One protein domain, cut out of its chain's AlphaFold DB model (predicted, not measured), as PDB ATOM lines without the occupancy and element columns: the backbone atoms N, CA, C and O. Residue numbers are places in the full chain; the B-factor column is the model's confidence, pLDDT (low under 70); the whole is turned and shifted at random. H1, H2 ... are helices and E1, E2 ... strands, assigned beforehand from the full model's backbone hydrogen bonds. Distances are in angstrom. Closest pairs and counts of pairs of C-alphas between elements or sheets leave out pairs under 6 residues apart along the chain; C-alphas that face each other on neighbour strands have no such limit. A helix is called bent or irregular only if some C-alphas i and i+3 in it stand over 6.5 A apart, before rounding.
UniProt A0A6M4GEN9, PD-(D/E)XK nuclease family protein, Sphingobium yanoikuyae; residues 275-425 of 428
ATOM      1  N   HIS A 275      34.553 -18.888  20.996       91.19
ATOM      2  CA  HIS A 275      34.287 -18.518  22.390       91.19
ATOM      3  C   HIS A 275      33.682 -19.664  23.190       91.19
ATOM      4  O   HIS A 275      34.130 -19.986  24.292       91.19
ATOM      5  N   ARG A 276      32.650 -20.304  22.625       88.94
ATOM      6  CA  ARG A 276      31.967 -21.429  23.265       88.94
ATOM      7  C   ARG A 276      32.926 -22.592  23.465       88.94
ATOM      8  O   ARG A 276      32.902 -23.211  24.529       88.94
ATOM      9  N   ARG A 277      33.803 -22.861  22.490       92.06
ATOM     10  CA  ARG A 277      34.850 -23.882  22.625       92.06
ATOM     11  C   ARG A 277      35.793 -23.568  23.790       92.06
ATOM     12  O   ARG A 277      36.009 -24.447  24.626       92.06
ATOM     13  N   ARG A 278      36.280 -22.328  23.895       91.81
ATOM     14  CA  ARG A 278      37.105 -21.859  25.023       91.81
ATOM     15  C   ARG A 278      36.395 -22.029  26.365       91.81
ATOM     16  O   ARG A 278      36.958 -22.593  27.301       91.81
ATOM     17  N   HIS A 279      35.135 -21.603  26.464       90.44
ATOM     18  CA  HIS A 279      34.325 -21.783  27.672       90.44
ATOM     19  C   HIS A 279      34.127 -23.260  28.031       90.44
ATOM     20  O   HIS A 279      34.207 -23.612  29.207       90.44
ATOM     21  N   ALA A 280      33.896 -24.130  27.044       91.75
ATOM     22  CA  ALA A 280      33.754 -25.565  27.268       91.75
ATOM     23  C   ALA A 280      35.031 -26.176  27.866       91.75
ATOM     24  O   ALA A 280      34.935 -26.866  28.876       91.75
ATOM     25  N   LEU A 281      36.209 -25.845  27.319       93.56
ATOM     26  CA  LEU A 281      37.504 -26.282  27.862       93.56
ATOM     27  C   LEU A 281      37.719 -25.803  29.304       93.56
ATOM     28  O   LEU A 281      38.145 -26.571  30.163       93.56
ATOM     29  N   ARG A 282      37.384 -24.542  29.605       93.00
ATOM     30  CA  ARG A 282      37.502 -24.005  30.972       93.00
ATOM     31  C   ARG A 282      36.564 -24.706  31.958       93.00
ATOM     32  O   ARG A 282      36.972 -24.989  33.083       93.00
ATOM     33  N   ARG A 283      35.324 -25.007  31.548       92.88
ATOM     34  CA  ARG A 283      34.377 -25.783  32.369       92.88
ATOM     35  C   ARG A 283      34.859 -27.206  32.604       92.88
ATOM     36  O   ARG A 283      34.741 -27.686  33.721       92.88
ATOM     37  N   GLU A 284      35.410 -27.851  31.582       94.56
ATOM     38  CA  GLU A 284      35.991 -29.190  31.687       94.56
ATOM     39  C   GLU A 284      37.162 -29.202  32.681       94.56
ATOM     40  O   GLU A 284      37.178 -30.022  33.596       94.56
ATOM     41  N   ALA A 285      38.070 -28.223  32.591       93.81
ATOM     42  CA  ALA A 285      39.182 -28.082  33.529       93.81
ATOM     43  C   ALA A 285      38.710 -27.870  34.980       93.81
ATOM     44  O   ALA A 285      39.191 -28.542  35.889       93.81
ATOM     45  N   LEU A 286      37.753 -26.964  35.213       93.00
ATOM     46  CA  LEU A 286      37.210 -26.704  36.554       93.00
ATOM     47  C   LEU A 286      36.409 -27.898  37.090       93.00
ATOM     48  O   LEU A 286      36.566 -28.267  38.251       93.00
ATOM     49  N   GLY A 287      35.595 -28.538  36.250       94.00
ATOM     50  CA  GLY A 287      34.835 -29.735  36.608       94.00
ATOM     51  C   GLY A 287      35.736 -30.908  36.998       94.00
ATOM     52  O   GLY A 287      35.445 -31.607  37.964       94.00
ATOM     53  N   ALA A 288      36.879 -31.073  36.327       95.81
ATOM     54  CA  ALA A 288      37.858 -32.112  36.650       95.81
ATOM     55  C   ALA A 288      38.538 -31.930  38.027       95.81
ATOM     56  O   ALA A 288      39.115 -32.885  38.553       95.81
ATOM     57  N   LEU A 289      38.452 -30.733  38.623       95.12
ATOM     58  CA  LEU A 289      38.933 -30.431  39.979       95.12
ATOM     59  C   LEU A 289      37.861 -30.637  41.061       95.12
ATOM     60  O   LEU A 289      38.175 -30.545  42.247       95.12
ATOM     61  N   ALA A 290      36.606 -30.918  40.689       94.38
ATOM     62  CA  ALA A 290      35.512 -31.076  41.646       94.38
ATOM     63  C   ALA A 290      35.788 -32.134  42.735       94.38
ATOM     64  O   ALA A 290      35.529 -31.829  43.899       94.38
ATOM     65  N   PRO A 291      36.365 -33.322  42.438       94.88
ATOM     66  CA  PRO A 291      36.685 -34.305  43.479       94.88
ATOM     67  C   PRO A 291      37.722 -33.797  44.490       94.88
ATOM     68  O   PRO A 291      37.617 -34.069  45.683       94.88
ATOM     69  N   ASP A 292      38.711 -33.034  44.021       94.69
ATOM     70  CA  ASP A 292      39.784 -32.489  44.855       94.69
ATOM     71  C   ASP A 292      39.278 -31.371  45.771       94.69
ATOM     72  O   ASP A 292      39.661 -31.295  46.936       94.69
ATOM     73  N   LEU A 293      38.374 -30.529  45.265       93.12
ATOM     74  CA  LEU A 293      37.684 -29.519  46.067       93.12
ATOM     75  C   LEU A 293      36.736 -30.161  47.086       93.12
ATOM     76  O   LEU A 293      36.732 -29.752  48.246       93.12
ATOM     77  N   ALA A 294      35.997 -31.202  46.690       91.88
ATOM     78  CA  ALA A 294      35.084 -31.916  47.580       91.88
ATOM     79  C   ALA A 294      35.831 -32.558  48.756       91.88
ATOM     80  O   ALA A 294      35.394 -32.436  49.898       91.88
ATOM     81  N   ALA A 295      37.008 -33.142  48.509       89.69
ATOM     82  CA  ALA A 295      37.874 -33.687  49.558       89.69
ATOM     83  C   ALA A 295      38.342 -32.629  50.578       89.69
ATOM     84  O   ALA A 295      38.673 -32.961  51.717       89.69
ATOM     85  N   LEU A 296      38.361 -31.353  50.186       87.88
ATOM     86  CA  LEU A 296      38.707 -30.230  51.055       87.88
ATOM     87  C   LEU A 296      37.486 -29.609  51.761       87.88
ATOM     88  O   LEU A 296      37.664 -28.828  52.697       87.88
ATOM     89  N   GLY A 297      36.263 -29.992  51.380       89.19
ATOM     90  CA  GLY A 297      35.011 -29.441  51.909       89.19
ATOM     91  C   GLY A 297      34.393 -28.347  51.036       89.19
ATOM     92  O   GLY A 297      33.619 -27.533  51.528       89.19
ATOM     93  N   TRP A 298      34.724 -28.281  49.745       91.81
ATOM     94  CA  TRP A 298      34.102 -27.340  48.811       91.81
ATOM     95  C   TRP A 298      33.425 -28.038  47.644       91.81
ATOM     96  O   TRP A 298      33.963 -28.965  47.049       91.81
ATOM     97  N   VAL A 299      32.277 -27.510  47.240       94.06
ATOM     98  CA  VAL A 299      31.598 -27.894  46.005       94.06
ATOM     99  C   VAL A 299      31.544 -26.705  45.064       94.06
ATOM    100  O   VAL A 299      31.341 -25.561  45.472       94.06
ATOM    101  N   ILE A 300      31.757 -26.983  43.782       94.31
ATOM    102  CA  ILE A 300      31.625 -25.989  42.725       94.31
ATOM    103  C   ILE A 300      30.148 -25.627  42.557       94.31
ATOM    104  O   ILE A 300      29.308 -26.498  42.338       94.31
ATOM    105  N   ASP A 301      29.841 -24.332  42.592       93.06
ATOM    106  CA  ASP A 301      28.525 -23.828  42.213       93.06
ATOM    107  C   ASP A 301      28.342 -23.985  40.691       93.06
ATOM    108  O   ASP A 301      28.906 -23.232  39.891       93.06
ATOM    109  N   ALA A 302      27.573 -24.999  40.287       88.62
ATOM    110  CA  ALA A 302      27.354 -25.333  38.882       88.62
ATOM    111  C   ALA A 302      26.650 -24.206  38.104       88.62
ATOM    112  O   ALA A 302      26.961 -23.988  36.930       88.62
ATOM    113  N   ALA A 303      25.749 -23.458  38.750       87.81
ATOM    114  CA  ALA A 303      25.068 -22.325  38.128       87.81
ATOM    115  C   ALA A 303      26.043 -21.157  37.902       87.81
ATOM    116  O   ALA A 303      26.050 -20.541  36.832       87.81
ATOM    117  N   ALA A 304      26.931 -20.898  38.867       85.62
ATOM    118  CA  ALA A 304      28.004 -19.922  38.694       85.62
ATOM    119  C   ALA A 304      28.998 -20.349  37.598       85.62
ATOM    120  O   ALA A 304      29.378 -19.529  36.768       85.62
ATOM    121  N   LEU A 305      29.373 -21.632  37.538       87.19
ATOM    122  CA  LEU A 305      30.285 -22.157  36.514       87.19
ATOM    123  C   LEU A 305      29.700 -22.072  35.093       87.19
ATOM    124  O   LEU A 305      30.438 -21.908  34.117       87.19
ATOM    125  N   ALA A 306      28.378 -22.178  34.953       84.06
ATOM    126  CA  ALA A 306      27.710 -22.042  33.662       84.06
ATOM    127  C   ALA A 306      27.871 -20.633  33.062       84.06
ATOM    128  O   ALA A 306      27.962 -20.501  31.841       84.06
ATOM    129  N   THR A 307      27.950 -19.605  33.913       81.62
ATOM    130  CA  THR A 307      27.983 -18.188  33.517       81.62
ATOM    131  C   THR A 307      29.386 -17.587  33.549       81.62
ATOM    132  O   THR A 307      29.713 -16.747  32.712       81.62
ATOM    133  N   ASN A 308      30.246 -18.035  34.466       85.50
ATOM    134  CA  ASN A 308      31.607 -17.542  34.622       85.50
ATOM    135  C   ASN A 308      32.606 -18.702  34.676       85.50
ATOM    136  O   ASN A 308      32.596 -19.529  35.584       85.50
ATOM    137  N   THR A 309      33.509 -18.729  33.698       86.25
ATOM    138  CA  THR A 309      34.539 -19.764  33.577       86.25
ATOM    139  C   THR A 309      35.931 -19.275  33.957       86.25
ATOM    140  O   THR A 309      36.869 -20.059  33.883       86.25
ATOM    141  N   THR A 310      36.096 -18.011  34.367       86.81
ATOM    142  CA  THR A 310      37.390 -17.455  34.804       86.81
ATOM    143  C   THR A 310      37.568 -17.537  36.317       86.81
ATOM    144  O   THR A 310      38.635 -17.950  36.786       86.81
ATOM    145  N   LYS A 311      36.511 -17.204  37.070       87.94
ATOM    146  CA  LYS A 311      36.407 -17.335  38.528       87.94
ATOM    147  C   LYS A 311      35.132 -18.095  38.872       87.94
ATOM    148  O   LYS A 311      34.036 -17.636  38.562       87.94
ATOM    149  N   VAL A 312      35.283 -19.221  39.558       91.12
ATOM    150  CA  VAL A 312      34.155 -20.043  39.999       91.12
ATOM    151  C   VAL A 312      33.851 -19.793  41.471       91.12
ATOM    152  O   VAL A 312      34.768 -19.632  42.281       91.12
ATOM    153  N   ARG A 313      32.562 -19.739  41.819       93.12
ATOM    154  CA  ARG A 313      32.107 -19.694  43.211       93.12
ATOM    155  C   ARG A 313      32.145 -21.100  43.801       93.12
ATOM    156  O   ARG A 313      31.781 -22.071  43.138       93.12
ATOM    157  N   LEU A 314      32.571 -21.186  45.052       93.56
ATOM    158  CA  LEU A 314      32.600 -22.422  45.816       93.56
ATOM    159  C   LEU A 314      31.622 -22.318  46.984       93.56
ATOM    160  O   LEU A 314      31.507 -21.274  47.626       93.56
ATOM    161  N   GLN A 315      30.932 -23.413  47.263       90.12
ATOM    162  CA  GLN A 315      30.103 -23.578  48.446       90.12
ATOM    163  C   GLN A 315      30.856 -24.456  49.433       90.12
ATOM    164  O   GLN A 315      31.333 -25.528  49.065       90.12
ATOM    165  N   TYR A 316      31.003 -23.983  50.668       86.88
ATOM    166  CA  TYR A 316      31.601 -24.789  51.721       86.88
ATOM    167  C   TYR A 316      30.584 -25.824  52.204       86.88
ATOM    168  O   TYR A 316      29.513 -25.448  52.684       86.88
ATOM    169  N   LEU A 317      30.919 -27.104  52.074       81.31
ATOM    170  CA  LEU A 317      30.185 -28.210  52.668       81.31
ATOM    171  C   LEU A 317      31.040 -28.789  53.798       81.31
ATOM    172  O   LEU A 317      32.151 -29.256  53.533       81.31
ATOM    173  N   PRO A 318      30.561 -28.745  55.050       68.31
ATOM    174  CA  PRO A 318      31.319 -29.269  56.172       68.31
ATOM    175  C   PRO A 318      31.562 -30.763  55.976       68.31
ATOM    176  O   PRO A 318      30.653 -31.509  55.613       68.31
ATOM    177  N   ALA A 319      32.793 -31.195  56.228       65.75
ATOM    178  CA  ALA A 319      33.069 -32.614  56.388       65.75
ATOM    179  C   ALA A 319      32.623 -33.048  57.792       65.75
ATOM    180  O   ALA A 319      32.684 -32.251  58.726       65.75
ATOM    181  N   ASP A 320      32.291 -34.326  57.987       60.72
ATOM    182  CA  ASP A 320      31.894 -34.880  59.300       60.72
ATOM    183  C   ASP A 320      32.936 -34.652  60.419       60.72
ATOM    184  O   ASP A 320      32.646 -34.808  61.602       60.72
ATOM    185  N   ARG A 321      34.174 -34.295  60.049       57.44
ATOM    186  CA  ARG A 321      35.292 -34.002  60.959       57.44
ATOM    187  C   ARG A 321      35.468 -32.517  61.286       57.44
ATOM    188  O   ARG A 321      36.398 -32.179  62.016       57.44
ATOM    189  N   ASP A 322      34.636 -31.630  60.744       64.62
ATOM    190  CA  ASP A 322      34.712 -30.207  61.058       64.62
ATOM    191  C   ASP A 322      34.142 -29.913  62.441       64.62
ATOM    192  O   ASP A 322      33.047 -30.340  62.805       64.62
ATOM    193  N   SER A 323      34.882 -29.123  63.218       64.38
ATOM    194  CA  SER A 323      34.331 -28.537  64.433       64.38
ATOM    195  C   SER A 323      33.179 -27.593  64.074       64.38
ATOM    196  O   SER A 323      33.221 -26.879  63.067       64.38
ATOM    197  N   SER A 324      32.147 -27.561  64.918       63.19
ATOM    198  CA  SER A 324      30.981 -26.690  64.722       63.19
ATOM    199  C   SER A 324      31.361 -25.208  64.583       63.19
ATOM    200  O   SER A 324      30.691 -24.477  63.854       63.19
ATOM    201  N   CYS A 325      32.456 -24.769  65.218       66.12
ATOM    202  CA  CYS A 325      32.952 -23.397  65.110       66.12
ATOM    203  C   CYS A 325      33.513 -23.070  63.719       66.12
ATOM    204  O   CYS A 325      33.137 -22.047  63.153       66.12
ATOM    205  N   TRP A 326      34.328 -23.948  63.125       74.75
ATOM    206  CA  TRP A 326      34.890 -23.721  61.791       74.75
ATOM    207  C   TRP A 326      33.801 -23.630  60.720       74.75
ATOM    208  O   TRP A 326      33.819 -22.726  59.887       74.75
ATOM    209  N   HIS A 327      32.807 -24.521  60.773       75.81
ATOM    210  CA  HIS A 327      31.698 -24.489  59.824       75.81
ATOM    211  C   HIS A 327      30.893 -23.180  59.904       75.81
ATOM    212  O   HIS A 327      30.629 -22.561  58.870       75.81
ATOM    213  N   ALA A 328      30.547 -22.737  61.118       75.38
ATOM    214  CA  ALA A 328      29.803 -21.496  61.331       75.38
ATOM    215  C   ALA A 328      30.566 -20.270  60.798       75.38
ATOM    216  O   ALA A 328      29.989 -19.412  60.132       75.38
ATOM    217  N   GLU A 329      31.875 -20.221  61.030       78.25
ATOM    218  CA  GLU A 329      32.732 -19.122  60.593       78.25
ATOM    219  C   GLU A 329      32.950 -19.132  59.076       78.25
ATOM    220  O   GLU A 329      32.838 -18.092  58.429       78.25
ATOM    221  N   CYS A 330      33.170 -20.299  58.461       79.44
ATOM    222  CA  CYS A 330      33.255 -20.427  57.003       79.44
ATOM    223  C   CYS A 330      32.010 -19.904  56.278       79.44
ATOM    224  O   CYS A 330      32.127 -19.466  55.130       79.44
ATOM    225  N   GLY A 331      30.844 -19.920  56.933       81.31
ATOM    226  CA  GLY A 331      29.602 -19.336  56.426       81.31
ATOM    227  C   GLY A 331      29.662 -17.816  56.221       81.31
ATOM    228  O   GLY A 331      28.970 -17.291  55.344       81.31
ATOM    229  N   GLU A 332      30.528 -17.107  56.952       86.38
ATOM    230  CA  GLU A 332      30.758 -15.659  56.801       86.38
ATOM    231  C   GLU A 332      31.515 -15.302  55.516       86.38
ATOM    232  O   GLU A 332      31.541 -14.132  55.111       86.38
ATOM    233  N   LEU A 333      32.141 -16.299  54.886       89.06
ATOM    234  CA  LEU A 333      32.999 -16.125  53.727       89.06
ATOM    235  C   LEU A 333      32.303 -16.547  52.431       89.06
ATOM    236  O   LEU A 333      31.614 -17.565  52.340       89.06
ATOM    237  N   GLU A 334      32.537 -15.765  51.387       91.19
ATOM    238  CA  GLU A 334      32.346 -16.156  50.004       91.19
ATOM    239  C   GLU A 334      33.640 -16.771  49.486       91.19
ATOM    240  O   GLU A 334      34.696 -16.131  49.445       91.19
ATOM    241  N   TRP A 335      33.539 -18.033  49.084       92.06
ATOM    242  CA  TRP A 335      34.656 -18.785  48.548       92.06
ATOM    243  C   TRP A 335      34.643 -18.735  47.030       92.06
ATOM    244  O   TRP A 335      33.597 -18.820  46.377       92.06
ATOM    245  N   GLY A 336      35.829 -18.630  46.449       93.00
ATOM    246  CA  GLY A 336      35.978 -18.706  45.009       93.00
ATOM    247  C   GLY A 336      37.365 -19.141  44.594       93.00
ATOM    248  O   GLY A 336      38.335 -18.950  45.326       93.00
ATOM    249  N   MET A 337      37.447 -19.699  43.395       92.00
ATOM    250  CA  MET A 337      38.700 -20.084  42.764       92.00
ATOM    251  C   MET A 337      38.814 -19.382  41.414       92.00
ATOM    252  O   MET A 337      37.999 -19.592  40.516       92.00
ATOM    253  N   GLY A 338      39.809 -18.509  41.287       90.31
ATOM    254  CA  GLY A 338      40.178 -17.901  40.011       90.31
ATOM    255  C   GLY A 338      41.236 -18.760  39.340       90.31
ATOM    256  O   GLY A 338      42.288 -18.961  39.936       90.31
ATOM    257  N   VAL A 339      40.977 -19.257  38.130       86.94
ATOM    258  CA  VAL A 339      41.966 -20.028  37.346       86.94
ATOM    259  C   VAL A 339      42.387 -19.274  36.096       86.94
ATOM    260  O   VAL A 339      43.574 -19.167  35.814       86.94
ATOM    261  N   PHE A 340      41.427 -18.689  35.383       87.31
ATOM    262  CA  PHE A 340      41.672 -17.976  34.126       87.31
ATOM    263  C   PHE A 340      41.469 -16.467  34.303       87.31
ATOM    264  O   PHE A 340      40.856 -15.808  33.469       87.31
ATOM    265  N   VAL A 341      41.916 -15.943  35.446       83.12
ATOM    266  CA  VAL A 341      41.863 -14.516  35.790       83.12
ATOM    267  C   VAL A 341      43.172 -13.818  35.421       83.12
ATOM    268  O   VAL A 341      44.211 -14.464  35.289       83.12
ATOM    269  N   ASN A 342      43.144 -12.487  35.336       72.81
ATOM    270  CA  ASN A 342      44.343 -11.658  35.186       72.81
ATOM    271  C   ASN A 342      45.143 -11.651  36.502       72.81
ATOM    272  O   ASN A 342      45.054 -10.735  37.315       72.81
ATOM    273  N   GLY A 343      45.871 -12.737  36.756       75.50
ATOM    274  CA  GLY A 343      46.624 -12.966  37.983       75.50
ATOM    275  C   GLY A 343      47.021 -14.435  38.143       75.50
ATOM    276  O   GLY A 343      46.604 -15.278  37.352       75.50
ATOM    277  N   PRO A 344      47.849 -14.769  39.149       79.38
ATOM    278  CA  PRO A 344      48.086 -16.167  39.480       79.38
ATOM    279  C   PRO A 344      46.759 -16.826  39.877       79.38
ATOM    280  O   PRO A 344      45.988 -16.198  40.616       79.38
ATOM    281  N   PRO A 345      46.500 -18.074  39.448       87.38
ATOM    282  CA  PRO A 345      45.369 -18.827  39.950       87.38
ATOM    283  C   PRO A 345      45.381 -18.845  41.472       87.38
ATOM    284  O   PRO A 345      46.446 -18.914  42.090       87.38
ATOM    285  N   ALA A 346      44.216 -18.735  42.091       89.50
ATOM    286  CA  ALA A 346      44.136 -18.654  43.537       89.50
ATOM    287  C   ALA A 346      42.799 -19.151  44.066       89.50
ATOM    288  O   ALA A 346      41.749 -18.892  43.473       89.50
ATOM    289  N   LEU A 347      42.859 -19.786  45.235       90.31
ATOM    290  CA  LEU A 347      41.711 -19.954  46.112       90.31
ATOM    291  C   LEU A 347      41.594 -18.711  46.998       90.31
ATOM    292  O   LEU A 347      42.567 -18.285  47.625       90.31
ATOM    293  N   THR A 348      40.405 -18.126  47.051       90.12
ATOM    294  CA  THR A 348      40.125 -16.902  47.804       90.12
ATOM    295  C   THR A 348      38.943 -17.093  48.740       90.12
ATOM    296  O   THR A 348      37.956 -17.719  48.354       90.12
ATOM    297  N   GLY A 349      39.047 -16.496  49.925       89.50
ATOM    298  CA  GLY A 349      37.946 -16.304  50.867       89.50
ATOM    299  C   GLY A 349      37.755 -14.812  51.131       89.50
ATOM    300  O   GLY A 349      38.712 -14.099  51.463       89.50
ATOM    301  N   GLU A 350      36.533 -14.326  50.946       90.12
ATOM    302  CA  GLU A 350      36.155 -12.921  51.120       90.12
ATOM    303  C   GLU A 350      34.982 -12.809  52.088       90.12
ATOM    304  O   GLU A 350      34.037 -13.575  51.991       90.12
ATOM    305  N   LEU A 351      35.005 -11.849  53.010       88.38
ATOM    306  CA  LEU A 351      33.858 -11.585  53.875       88.38
ATOM    307  C   LEU A 351      32.651 -11.144  53.042       88.38
ATOM    308  O   LEU A 351      32.759 -10.229  52.217       88.38
ATOM    309  N   ARG A 352      31.483 -11.728  53.329       88.12
ATOM    310  CA  ARG A 352      30.201 -11.315  52.729       88.12
ATOM    311  C   ARG A 352      29.901  -9.837  52.979       88.12
ATOM    312  O   ARG A 352      29.472  -9.121  52.075       88.12
ATOM    313  N   ALA A 353      30.185  -9.365  54.194       86.50
ATOM    314  CA  ALA A 353      30.051  -7.970  54.595       86.50
ATOM    315  C   ALA A 353      31.426  -7.343  54.868       86.50
ATOM    316  O   ALA A 353      32.271  -7.927  55.543       86.50
ATOM    317  N   ALA A 354      31.646  -6.130  54.361       84.25
ATOM    318  CA  ALA A 354      32.889  -5.398  54.583       84.25
ATOM    319  C   ALA A 354      33.054  -5.049  56.074       84.25
ATOM    320  O   ALA A 354      32.255  -4.295  56.624       84.25
ATOM    321  N   SER A 355      34.101  -5.564  56.726       87.38
ATOM    322  CA  SER A 355      34.381  -5.300  58.143       87.38
ATOM    323  C   SER A 355      35.874  -5.399  58.433       87.38
ATOM    324  O   SER A 355      36.451  -6.485  58.435       87.38
ATOM    325  N   SER A 356      36.510  -4.261  58.721       84.56
ATOM    326  CA  SER A 356      37.941  -4.216  59.044       84.56
ATOM    327  C   SER A 356      38.274  -5.007  60.311       84.56
ATOM    328  O   SER A 356      39.283  -5.709  60.342       84.56
ATOM    329  N   ALA A 357      37.413  -4.936  61.332       86.31
ATOM    330  CA  ALA A 357      37.600  -5.656  62.590       86.31
ATOM    331  C   ALA A 357      37.495  -7.173  62.385       86.31
ATOM    332  O   ALA A 357      38.383  -7.918  62.797       86.31
ATOM    333  N   ARG A 358      36.454  -7.634  61.675       86.38
ATOM    334  CA  ARG A 358      36.282  -9.066  61.405       86.38
ATOM    335  C   ARG A 358      37.378  -9.587  60.481       86.38
ATOM    336  O   ARG A 358      37.917 -10.662  60.718       86.38
ATOM    337  N   ARG A 359      37.792  -8.793  59.490       85.38
ATOM    338  CA  ARG A 359      38.949  -9.111  58.646       85.38
ATOM    339  C   ARG A 359      40.214  -9.296  59.479       85.38
ATOM    340  O   ARG A 359      40.928 -10.261  59.245       85.38
ATOM    341  N   ALA A 360      40.499  -8.404  60.427       83.12
ATOM    342  CA  ALA A 360      41.684  -8.512  61.279       83.12
ATOM    343  C   ALA A 360      41.680  -9.807  62.110       83.12
ATOM    344  O   ALA A 360      42.713 -10.469  62.206       83.12
ATOM    345  N   GLN A 361      40.518 -10.211  62.632       84.44
ATOM    346  CA  GLN A 361      40.357 -11.487  63.340       84.44
ATOM    347  C   GLN A 361      40.663 -12.681  62.424       84.44
ATOM    348  O   GLN A 361      41.458 -13.548  62.784       84.44
ATOM    349  N   TRP A 362      40.112 -12.687  61.207       83.69
ATOM    350  CA  TRP A 362      40.405 -13.721  60.214       83.69
ATOM    351  C   TRP A 362      41.879 -13.752  59.803       83.69
ATOM    352  O   TRP A 362      42.480 -14.816  59.782       83.69
ATOM    353  N   VAL A 363      42.491 -12.601  59.516       79.12
ATOM    354  CA  VAL A 363      43.911 -12.523  59.126       79.12
ATOM    355  C   VAL A 363      44.818 -13.041  60.241       79.12
ATOM    356  O   VAL A 363      45.747 -13.796  59.962       79.12
ATOM    357  N   THR A 364      44.522 -12.685  61.495       80.62
ATOM    358  CA  THR A 364      45.263 -13.170  62.672       80.62
ATOM    359  C   THR A 364      45.213 -14.692  62.757       80.62
ATOM    360  O   THR A 364      46.233 -15.328  63.002       80.62
ATOM    361  N   ARG A 365      44.049 -15.286  62.482       75.69
ATOM    362  CA  ARG A 365      43.857 -16.738  62.514       75.69
ATOM    363  C   ARG A 365      44.475 -17.476  61.324       75.69
ATOM    364  O   ARG A 365      44.961 -18.585  61.482       75.69
ATOM    365  N   LEU A 366      44.441 -16.886  60.130       74.19
ATOM    366  CA  LEU A 366      44.913 -17.521  58.892       74.19
ATOM    367  C   LEU A 366      46.437 -17.407  58.694       74.19
ATOM    368  O   LEU A 366      47.008 -18.097  57.851       74.19
ATOM    369  N   GLY A 367      47.117 -16.538  59.448       62.00
ATOM    370  CA  GLY A 367      48.579 -16.490  59.507       62.00
ATOM    371  C   GLY A 367      49.298 -15.947  58.262       62.00
ATOM    372  O   GLY A 367      50.523 -16.033  58.213       62.00
ATOM    373  N   GLN A 368      48.607 -15.369  57.266       61.00
ATOM    374  CA  GLN A 368      49.251 -14.659  56.145       61.00
ATOM    375  C   GLN A 368      48.484 -13.431  55.620       61.00
ATOM    376  O   GLN A 368      47.257 -13.342  55.651       61.00
ATOM    377  N   VAL A 369      49.277 -12.480  55.109       50.59
ATOM    378  CA  VAL A 369      48.923 -11.126  54.656       50.59
ATOM    379  C   VAL A 369      48.375 -11.135  53.227       50.59
ATOM    380  O   VAL A 369      49.059 -11.548  52.291       50.59
ATOM    381  N   VAL A 370      47.181 -10.571  53.022       50.25
ATOM    382  CA  VAL A 370      46.716 -10.179  51.684       50.25
ATOM    383  C   VAL A 370      47.098  -8.720  51.430       50.25
ATOM    384  O   VAL A 370      46.508  -7.808  52.009       50.25
ATOM    385  N   SER A 371      48.062  -8.503  50.534       46.00
ATOM    386  CA  SER A 371      48.373  -7.200  49.941       46.00
ATOM    387  C   SER A 371      47.436  -6.947  48.749       46.00
ATOM    388  O   SER A 371      47.780  -7.250  47.606       46.00
ATOM    389  N   ASN A 372      46.215  -6.468  48.990       48.44
ATOM    390  CA  ASN A 372      45.426  -5.851  47.920       48.44
ATOM    391  C   ASN A 372      44.426  -4.811  48.453       48.44
ATOM    392  O   ASN A 372      44.022  -4.865  49.615       48.44
ATOM    393  N   SER A 373      44.068  -3.866  47.587       45.72
ATOM    394  CA  SER A 373      43.435  -2.563  47.847       45.72
ATOM    395  C   SER A 373      41.962  -2.581  48.279       45.72
ATOM    396  O   SER A 373      41.417  -1.527  48.597       45.72
ATOM    397  N   ASP A 374      41.311  -3.747  48.363       55.47
ATOM    398  CA  ASP A 374      39.975  -3.860  48.970       55.47
ATOM    399  C   ASP A 374      40.094  -4.298  50.436       55.47
ATOM    400  O   ASP A 374      39.827  -5.440  50.832       55.47
ATOM    401  N   HIS A 375      40.600  -3.367  51.246       61.38
ATOM    402  CA  HIS A 375      41.092  -3.591  52.608       61.38
ATOM    403  C   HIS A 375      40.046  -4.127  53.599       61.38
ATOM    404  O   HIS A 375      40.392  -4.391  54.750       61.38
ATOM    405  N   LYS A 376      38.775  -4.261  53.197       68.94
ATOM    406  CA  LYS A 376      37.654  -4.574  54.095       68.94
ATOM    407  C   LYS A 376      37.035  -5.958  53.896       68.94
ATOM    408  O   LYS A 376      36.269  -6.371  54.764       68.94
ATOM    409  N   LYS A 377      37.335  -6.670  52.801       80.06
ATOM    410  CA  LYS A 377      36.679  -7.956  52.483       80.06
ATOM    411  C   LYS A 377      37.619  -9.147  52.393       80.06
ATOM    412  O   LYS A 377      37.306 -10.203  52.934       80.06
ATOM    413  N   ARG A 378      38.760  -9.021  51.711       82.31
ATOM    414  CA  ARG A 378      39.606 -10.190  51.439       82.31
ATOM    415  C   ARG A 378      40.388 -10.619  52.679       82.31
ATOM    416  O   ARG A 378      41.166  -9.830  53.227       82.31
ATOM    417  N   VAL A 379      40.180 -11.872  53.086       81.94
ATOM    418  CA  VAL A 379      40.791 -12.473  54.283       81.94
ATOM    419  C   VAL A 379      41.743 -13.617  53.955       81.94
ATOM    420  O   VAL A 379      42.705 -13.808  54.687       81.94
ATOM    421  N   LEU A 380      41.533 -14.324  52.837       82.12
ATOM    422  CA  LEU A 380      42.398 -15.418  52.402       82.12
ATOM    423  C   LEU A 380      42.746 -15.317  50.919       82.12
ATOM    424  O   LEU A 380      41.898 -15.015  50.074       82.12
ATOM    425  N   THR A 381      43.997 -15.622  50.579       85.81
ATOM    426  CA  THR A 381      44.423 -15.878  49.199       85.81
ATOM    427  C   THR A 381      45.527 -16.924  49.191       85.81
ATOM    428  O   THR A 381      46.661 -16.624  49.551       85.81
ATOM    429  N   VAL A 382      45.213 -18.132  48.728       85.12
ATOM    430  CA  VAL A 382      46.213 -19.175  48.479       85.12
ATOM    431  C   VAL A 382      46.524 -19.181  46.988       85.12
ATOM    432  O   VAL A 382      45.693 -19.592  46.177       85.12
ATOM    433  N   LYS A 383      47.703 -18.674  46.615       86.44
ATOM    434  CA  LYS A 383      48.160 -18.642  45.219       86.44
ATOM    435  C   LYS A 383      48.576 -20.044  44.777       86.44
ATOM    436  O   LYS A 383      49.476 -20.637  45.359       86.44
ATOM    437  N   LEU A 384      47.975 -20.525  43.699       83.12
ATOM    438  CA  LEU A 384      48.281 -21.786  43.037       83.12
ATOM    439  C   LEU A 384      49.215 -21.477  41.860       83.12
ATOM    440  O   LEU A 384      48.782 -21.299  40.722       83.12
ATOM    441  N   ALA A 385      50.507 -21.319  42.156       78.38
ATOM    442  CA  ALA A 385      51.504 -20.973  41.144       78.38
ATOM    443  C   ALA A 385      51.525 -22.022  40.023       78.38
ATOM    444  O   ALA A 385      51.679 -23.211  40.304       78.38
ATOM    445  N   LEU A 386      51.376 -21.581  38.771       74.56
ATOM    446  CA  LEU A 386      51.445 -22.428  37.576       74.56
ATOM    447  C   LEU A 386      52.898 -22.803  37.227       74.56
ATOM    448  O   LEU A 386      53.810 -22.093  37.654       74.56
ATOM    449  N   PRO A 387      53.133 -23.887  36.455       61.84
ATOM    450  CA  PRO A 387      54.482 -24.303  36.060       61.84
ATOM    451  C   PRO A 387      55.172 -23.278  35.153       61.84
ATOM    452  O   PRO A 387      56.380 -23.093  35.237       61.84
ATOM    453  N   ALA A 388      54.395 -22.608  34.299       59.66
ATOM    454  CA  ALA A 388      54.869 -21.596  33.367       59.66
ATOM    455  C   ALA A 388      54.291 -20.220  33.722       59.66
ATOM    456  O   ALA A 388      53.142 -20.105  34.156       59.66
ATOM    457  N   GLN A 389      55.083 -19.166  33.503       53.19
ATOM    458  CA  GLN A 389      54.645 -17.776  33.675       53.19
ATOM    459  C   GLN A 389      53.773 -17.258  32.519       53.19
ATOM    460  O   GLN A 389      53.356 -16.101  32.564       53.19
ATOM    461  N   GLN A 390      53.471 -18.084  31.509       56.59
ATOM    462  CA  GLN A 390      52.575 -17.703  30.420       56.59
ATOM    463  C   GLN A 390      51.171 -17.446  30.973       56.59
ATOM    464  O   GLN A 390      50.570 -18.298  31.633       56.59
ATOM    465  N   ARG A 391      50.684 -16.223  30.760       58.00
ATOM    466  CA  ARG A 391      49.389 -15.754  31.245       58.00
ATOM    467  C   ARG A 391      48.549 -15.267  30.064       58.00
ATOM    468  O   ARG A 391      49.006 -14.357  29.377       58.00
ATOM    469  N   PRO A 392      47.326 -15.798  29.889       60.34
ATOM    470  CA  PRO A 392      46.774 -16.986  30.559       60.34
ATOM    471  C   PRO A 392      47.537 -18.274  30.185       60.34
ATOM    472  O   PRO A 392      48.240 -18.312  29.180       60.34
ATOM    473  N   PHE A 393      47.409 -19.330  30.999       69.88
ATOM    474  CA  PHE A 393      47.950 -20.652  30.648       69.88
ATOM    475  C   PHE A 393      47.332 -21.109  29.320       69.88
ATOM    476  O   PHE A 393      46.102 -21.035  29.203       69.88
ATOM    477  N   PRO A 394      48.126 -21.590  28.346       81.06
ATOM    478  CA  PRO A 394      47.586 -22.053  27.075       81.06
ATOM    479  C   PRO A 394      46.653 -23.233  27.337       81.06
ATOM    480  O   PRO A 394      47.094 -24.291  27.789       81.06
ATOM    481  N   LEU A 395      45.352 -23.048  27.101       90.31
ATOM    482  CA  LEU A 395      44.337 -24.068  27.350       90.31
ATOM    483  C   LEU A 395      43.810 -24.604  26.024       90.31
ATOM    484  O   LEU A 395      42.947 -24.004  25.393       90.31
ATOM    485  N   THR A 396      44.303 -25.773  25.648       93.25
ATOM    486  CA  THR A 396      43.851 -26.554  24.500       93.25
ATOM    487  C   THR A 396      43.376 -27.917  24.988       93.25
ATOM    488  O   THR A 396      43.530 -28.269  26.161       93.25
ATOM    489  N   THR A 397      42.831 -28.733  24.090       93.56
ATOM    490  CA  THR A 397      42.534 -30.139  24.409       93.56
ATOM    491  C   THR A 397      43.762 -30.884  24.945       93.56
ATOM    492  O   THR A 397      43.637 -31.725  25.829       93.56
ATOM    493  N   HIS A 398      44.946 -30.588  24.406       92.50
ATOM    494  CA  HIS A 398      46.172 -31.296  24.759       92.50
ATOM    495  C   HIS A 398      46.742 -30.847  26.109       92.50
ATOM    496  O   HIS A 398      47.227 -31.675  26.876       92.50
ATOM    497  N   THR A 399      46.656 -29.554  26.428       91.88
ATOM    498  CA  THR A 399      47.231 -29.000  27.664       91.88
ATOM    499  C   THR A 399      46.281 -29.060  28.862       91.88
ATOM    500  O   THR A 399      46.729 -28.900  29.999       91.88
ATOM    501  N   LEU A 400      44.985 -29.319  28.644       94.00
ATOM    502  CA  LEU A 400      43.987 -29.410  29.714       94.00
ATOM    503  C   LEU A 400      44.358 -30.431  30.804       94.00
ATOM    504  O   LEU A 400      44.347 -30.034  31.973       94.00
ATOM    505  N   PRO A 401      44.734 -31.691  30.495       94.75
ATOM    506  CA  PRO A 401      45.113 -32.655  31.529       94.75
ATOM    507  C   PRO A 401      46.299 -32.176  32.373       94.75
ATOM    508  O   PRO A 401      46.261 -32.273  33.595       94.75
ATOM    509  N   MET A 402      47.306 -31.564  31.737       92.56
ATOM    510  CA  MET A 402      48.492 -31.040  32.426       92.56
ATOM    511  C   MET A 402      48.135 -29.930  33.420       92.56
ATOM    512  O   MET A 402      48.642 -29.912  34.542       92.56
ATOM    513  N   LEU A 403      47.247 -29.008  33.027       91.44
ATOM    514  CA  LEU A 403      46.760 -27.956  33.919       91.44
ATOM    515  C   LEU A 403      46.009 -28.548  35.115       91.44
ATOM    516  O   LEU A 403      46.250 -28.144  36.254       91.44
ATOM    517  N   VAL A 404      45.099 -29.490  34.854       93.75
ATOM    518  CA  VAL A 404      44.281 -30.137  35.887       93.75
ATOM    519  C   VAL A 404      45.163 -30.879  36.885       93.75
ATOM    520  O   VAL A 404      45.012 -30.665  38.085       93.75
ATOM    521  N   ASP A 405      46.110 -31.689  36.417       94.25
ATOM    522  CA  ASP A 405      47.009 -32.445  37.291       94.25
ATOM    523  C   ASP A 405      47.882 -31.523  38.143       94.25
ATOM    524  O   ASP A 405      48.027 -31.736  39.349       94.25
ATOM    525  N   HIS A 406      48.392 -30.437  37.558       92.31
ATOM    526  CA  HIS A 406      49.156 -29.450  38.313       92.31
ATOM    527  C   HIS A 406      48.320 -28.778  39.406       92.31
ATOM    528  O   HIS A 406      48.736 -28.711  40.566       92.31
ATOM    529  N   LEU A 407      47.124 -28.287  39.065       92.44
ATOM    530  CA  LEU A 407      46.230 -27.650  40.035       92.44
ATOM    531  C   LEU A 407      45.795 -28.634  41.124       92.44
ATOM    532  O   LEU A 407      45.794 -28.271  42.298       92.44
ATOM    533  N   ARG A 408      45.515 -29.888  40.766       95.12
ATOM    534  CA  ARG A 408      45.205 -30.975  41.698       95.12
ATOM    535  C   ARG A 408      46.320 -31.190  42.715       95.12
ATOM    536  O   ARG A 408      46.044 -31.240  43.911       95.12
ATOM    537  N   VAL A 409      47.577 -31.261  42.272       93.62
ATOM    538  CA  VAL A 409      48.725 -31.374  43.184       93.62
ATOM    539  C   VAL A 409      48.770 -30.182  44.139       93.62
ATOM    540  O   VAL A 409      48.937 -30.374  45.342       93.62
ATOM    541  N   ARG A 410      48.558 -28.954  43.647       91.69
ATOM    542  CA  ARG A 410      48.545 -27.743  44.491       91.69
ATOM    543  C   ARG A 410      47.389 -27.724  45.494       91.69
ATOM    544  O   ARG A 410      47.595 -27.318  46.634       91.69
ATOM    545  N   LEU A 411      46.203 -28.196  45.107       91.88
ATOM    546  CA  LEU A 411      45.059 -28.336  46.012       91.88
ATOM    547  C   LEU A 411      45.352 -29.360  47.120       91.88
ATOM    548  O   LEU A 411      45.161 -29.069  48.298       91.88
ATOM    549  N   ARG A 412      45.882 -30.533  46.757       92.31
ATOM    550  CA  ARG A 412      46.174 -31.631  47.697       92.31
ATOM    551  C   ARG A 412      47.356 -31.376  48.628       92.31
ATOM    552  O   ARG A 412      47.476 -32.060  49.635       92.31
ATOM    553  N   THR A 413      48.226 -30.431  48.285       89.75
ATOM    554  CA  THR A 413      49.402 -30.073  49.090       89.75
ATOM    555  C   THR A 413      49.177 -28.730  49.775       89.75
ATOM    556  O   THR A 413      48.744 -28.683  50.920       89.75
ATOM    557  N   GLN A 414      49.366 -27.628  49.052       85.19
ATOM    558  CA  GLN A 414      49.367 -26.272  49.606       85.19
ATOM    559  C   GLN A 414      48.026 -25.869  50.223       85.19
ATOM    560  O   GLN A 414      47.997 -25.309  51.319       85.19
ATOM    561  N   VAL A 415      46.910 -26.127  49.531       85.00
ATOM    562  CA  VAL A 415      45.588 -25.771  50.073       85.00
ATOM    563  C   VAL A 415      45.221 -26.698  51.224       85.00
ATOM    564  O   VAL A 415      44.796 -26.206  52.266       85.00
ATOM    565  N   ALA A 416      45.424 -28.008  51.074       85.81
ATOM    566  CA  ALA A 416      45.151 -28.980  52.128       85.81
ATOM    567  C   ALA A 416      45.907 -28.660  53.426       85.81
ATOM    568  O   ALA A 416      45.290 -28.618  54.486       85.81
ATOM    569  N   GLU A 417      47.207 -28.367  53.351       84.19
ATOM    570  CA  GLU A 417      48.021 -27.968  54.505       84.19
ATOM    571  C   GLU A 417      47.488 -26.700  55.173       84.19
ATOM    572  O   GLU A 417      47.402 -26.633  56.401       84.19
ATOM    573  N   HIS A 418      47.107 -25.699  54.375       79.75
ATOM    574  CA  HIS A 418      46.564 -24.452  54.902       79.75
ATOM    575  C   HIS A 418      45.227 -24.693  55.614       79.75
ATOM    576  O   HIS A 418      45.052 -24.266  56.748       79.75
ATOM    577  N   VAL A 419      44.316 -25.447  54.993       78.75
ATOM    578  CA  VAL A 419      43.012 -25.800  55.576       78.75
ATOM    579  C   VAL A 419      43.168 -26.621  56.851       78.75
ATOM    580  O   VAL A 419      42.494 -26.337  57.838       78.75
ATOM    581  N   GLN A 420      44.058 -27.616  56.860       80.44
ATOM    582  CA  GLN A 420      44.284 -28.450  58.041       80.44
ATOM    583  C   GLN A 420      44.828 -27.638  59.212       80.44
ATOM    584  O   GLN A 420      44.295 -27.758  60.309       80.44
ATOM    585  N   ARG A 421      45.804 -26.751  58.974       76.94
ATOM    586  CA  ARG A 421      46.336 -25.856  60.012       76.94
ATOM    587  C   ARG A 421      45.229 -25.035  60.670       76.94
ATOM    588  O   ARG A 421      45.139 -24.983  61.889       76.94
ATOM    589  N   ILE A 422      44.337 -24.465  59.860       73.12
ATOM    590  CA  ILE A 422      43.232 -23.646  60.367       73.12
ATOM    591  C   ILE A 422      42.207 -24.484  61.145       73.12
ATOM    592  O   ILE A 422      41.634 -24.004  62.123       73.12
ATOM    593  N   ARG A 423      41.962 -25.731  60.722       76.12
ATOM    594  CA  ARG A 423      41.057 -26.659  61.418       76.12
ATOM    595  C   ARG A 423      41.599 -27.095  62.779       76.12
ATOM    596  O   ARG A 423      40.804 -27.319  63.693       76.12
ATOM    597  N   THR A 424      42.916 -27.256  62.910       74.00
ATOM    598  CA  THR A 424      43.562 -27.743  64.139       74.00
ATOM    599  C   THR A 424      43.883 -26.638  65.139       74.00
ATOM    600  O   THR A 424      43.839 -26.900  66.340       74.00
ATOM    601  N   ASP A 425      44.157 -25.417  64.670       67.06
ATOM    602  CA  ASP A 425      44.411 -24.258  65.529       67.06
ATOM    603  C   ASP A 425      43.095 -23.790  66.169       67.06
ATOM    604  O   ASP A 425      42.363 -22.944  65.646       67.06
TER     605      ASP A 425
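This is residues 275 to 425 of the 428 residues of the protein "PD-(D/E)XK nuclease family protein" of Sphingobium yanoikuyae (UniProt A0A6M4GEN9). What shape does the chain make? Five strands form a strongly twisted, arched wall, and the helices H2 and H6, side by side, lie along its hollow side, H2 next to edge strand E1 and H6 next to the other edge, E5. H1 lies toward one end of this body, H4 and H5 lie at the opposite end, and H3 grazes the wall at E2. What is it built of? The 151 printed residues, of mixed class, hold six named helices and five named strands in the order H1 H2 E1 H3 E2 H4 E3 E4 H5 E5 H6, with the sheet E1 E2 E3 E4 E5 antiparallel throughout. The whole is compact, with a radius of gyration of the C-alphas of 15.4 A and spans of 44 by 36 by 28 A.

Where do the first two helices stand? H1, residues 275 to 287, and H2, residues 290 to 296, meet only through their link. H1 with residues 281 to 286 alone touches residues 400 to 404 of H6, residues 400 to 424, the same way at a steep tilt of 43 degrees; their closest C-alphas, those of Ala 285 and Val 404, are 6.0 A apart. H2 touches residues 408 to 419 of H6, the same way at a shallow tilt of 18 degrees, the closest C-alphas being those of Asp 292 and Arg 408, 6.5 A. How do the strands pair? E1, residues 298 to 300, and E2, residues 311 to 316, are antiparallel, with N 299 and O 315 at 2.9 A, within hydrogen-bond range. E2 is staggered, pairing over 314 to 316 with E1 and over 311 to 314 with E3, residues 333 to 338, where N 312 and O 337 are 2.9 A apart. E3 and E4, residues 346 to 351, are a hairpin with N 336 and O 348 at 3.0 A, and E4 and E5, residues 378 to 383, are antiparallel with N 347 and O 382 at 3.0 A. Which helices are on the sheet? H2, H5, residues 356 to 366, and H6 make two layers with it, helices on one face of a sheet; the closest C-alphas of H5 and E5 are those of Val 363 and Val 379, 5.8 A, and of H6 and E5 those of Val 382 and Val 415, 6.8 A. H3, residues 302 to 307, only grazes the sheet with residues 302 to 306, and H4, residues 324 to 330, with residues 327 to 330. What do the helix backbones show? Every O i to N i+4 pair is within hydrogen-bond range in H1, H4 and H5, against 2 of 3 in H2, 1 of 2 in H3 and 19 of 21 in H6.

Where does the printed part begin? H1 starts at C-alpha 275, (34.287, -18.518, 22.390), and is 18.1 A long; H2 is 10.0 A and H3 9.0 A. How long are the later elements? E2 measures 15.9 A, E3 15.6 A, E4 16.2 A, H5 15.0 A and E5 13.5 A, while E1 is 6.7 A and H4 10.2 A. Where does the last helix end? H6, 34.5 A long, ends at C-alpha 424, (43.562, -27.743, 64.139). It has a kink of 26 degrees near residue 411 and is neither bent nor irregular, but only just: C-alphas 412 and 415 are 6.4 A apart.

How far does it reach? The two C-alphas farthest apart, those of Ala 357 and His 398, are 46.5 A apart, and the printed part has no cut. Which links are long? H5 to E5, with 11 residues, and E5 to H6, with 16. Where is the model's confidence low? The mean pLDDT of the printed part is 82.4, and residues 318 to 325, 367 to 376, 387 to 393 and 425 are under 70.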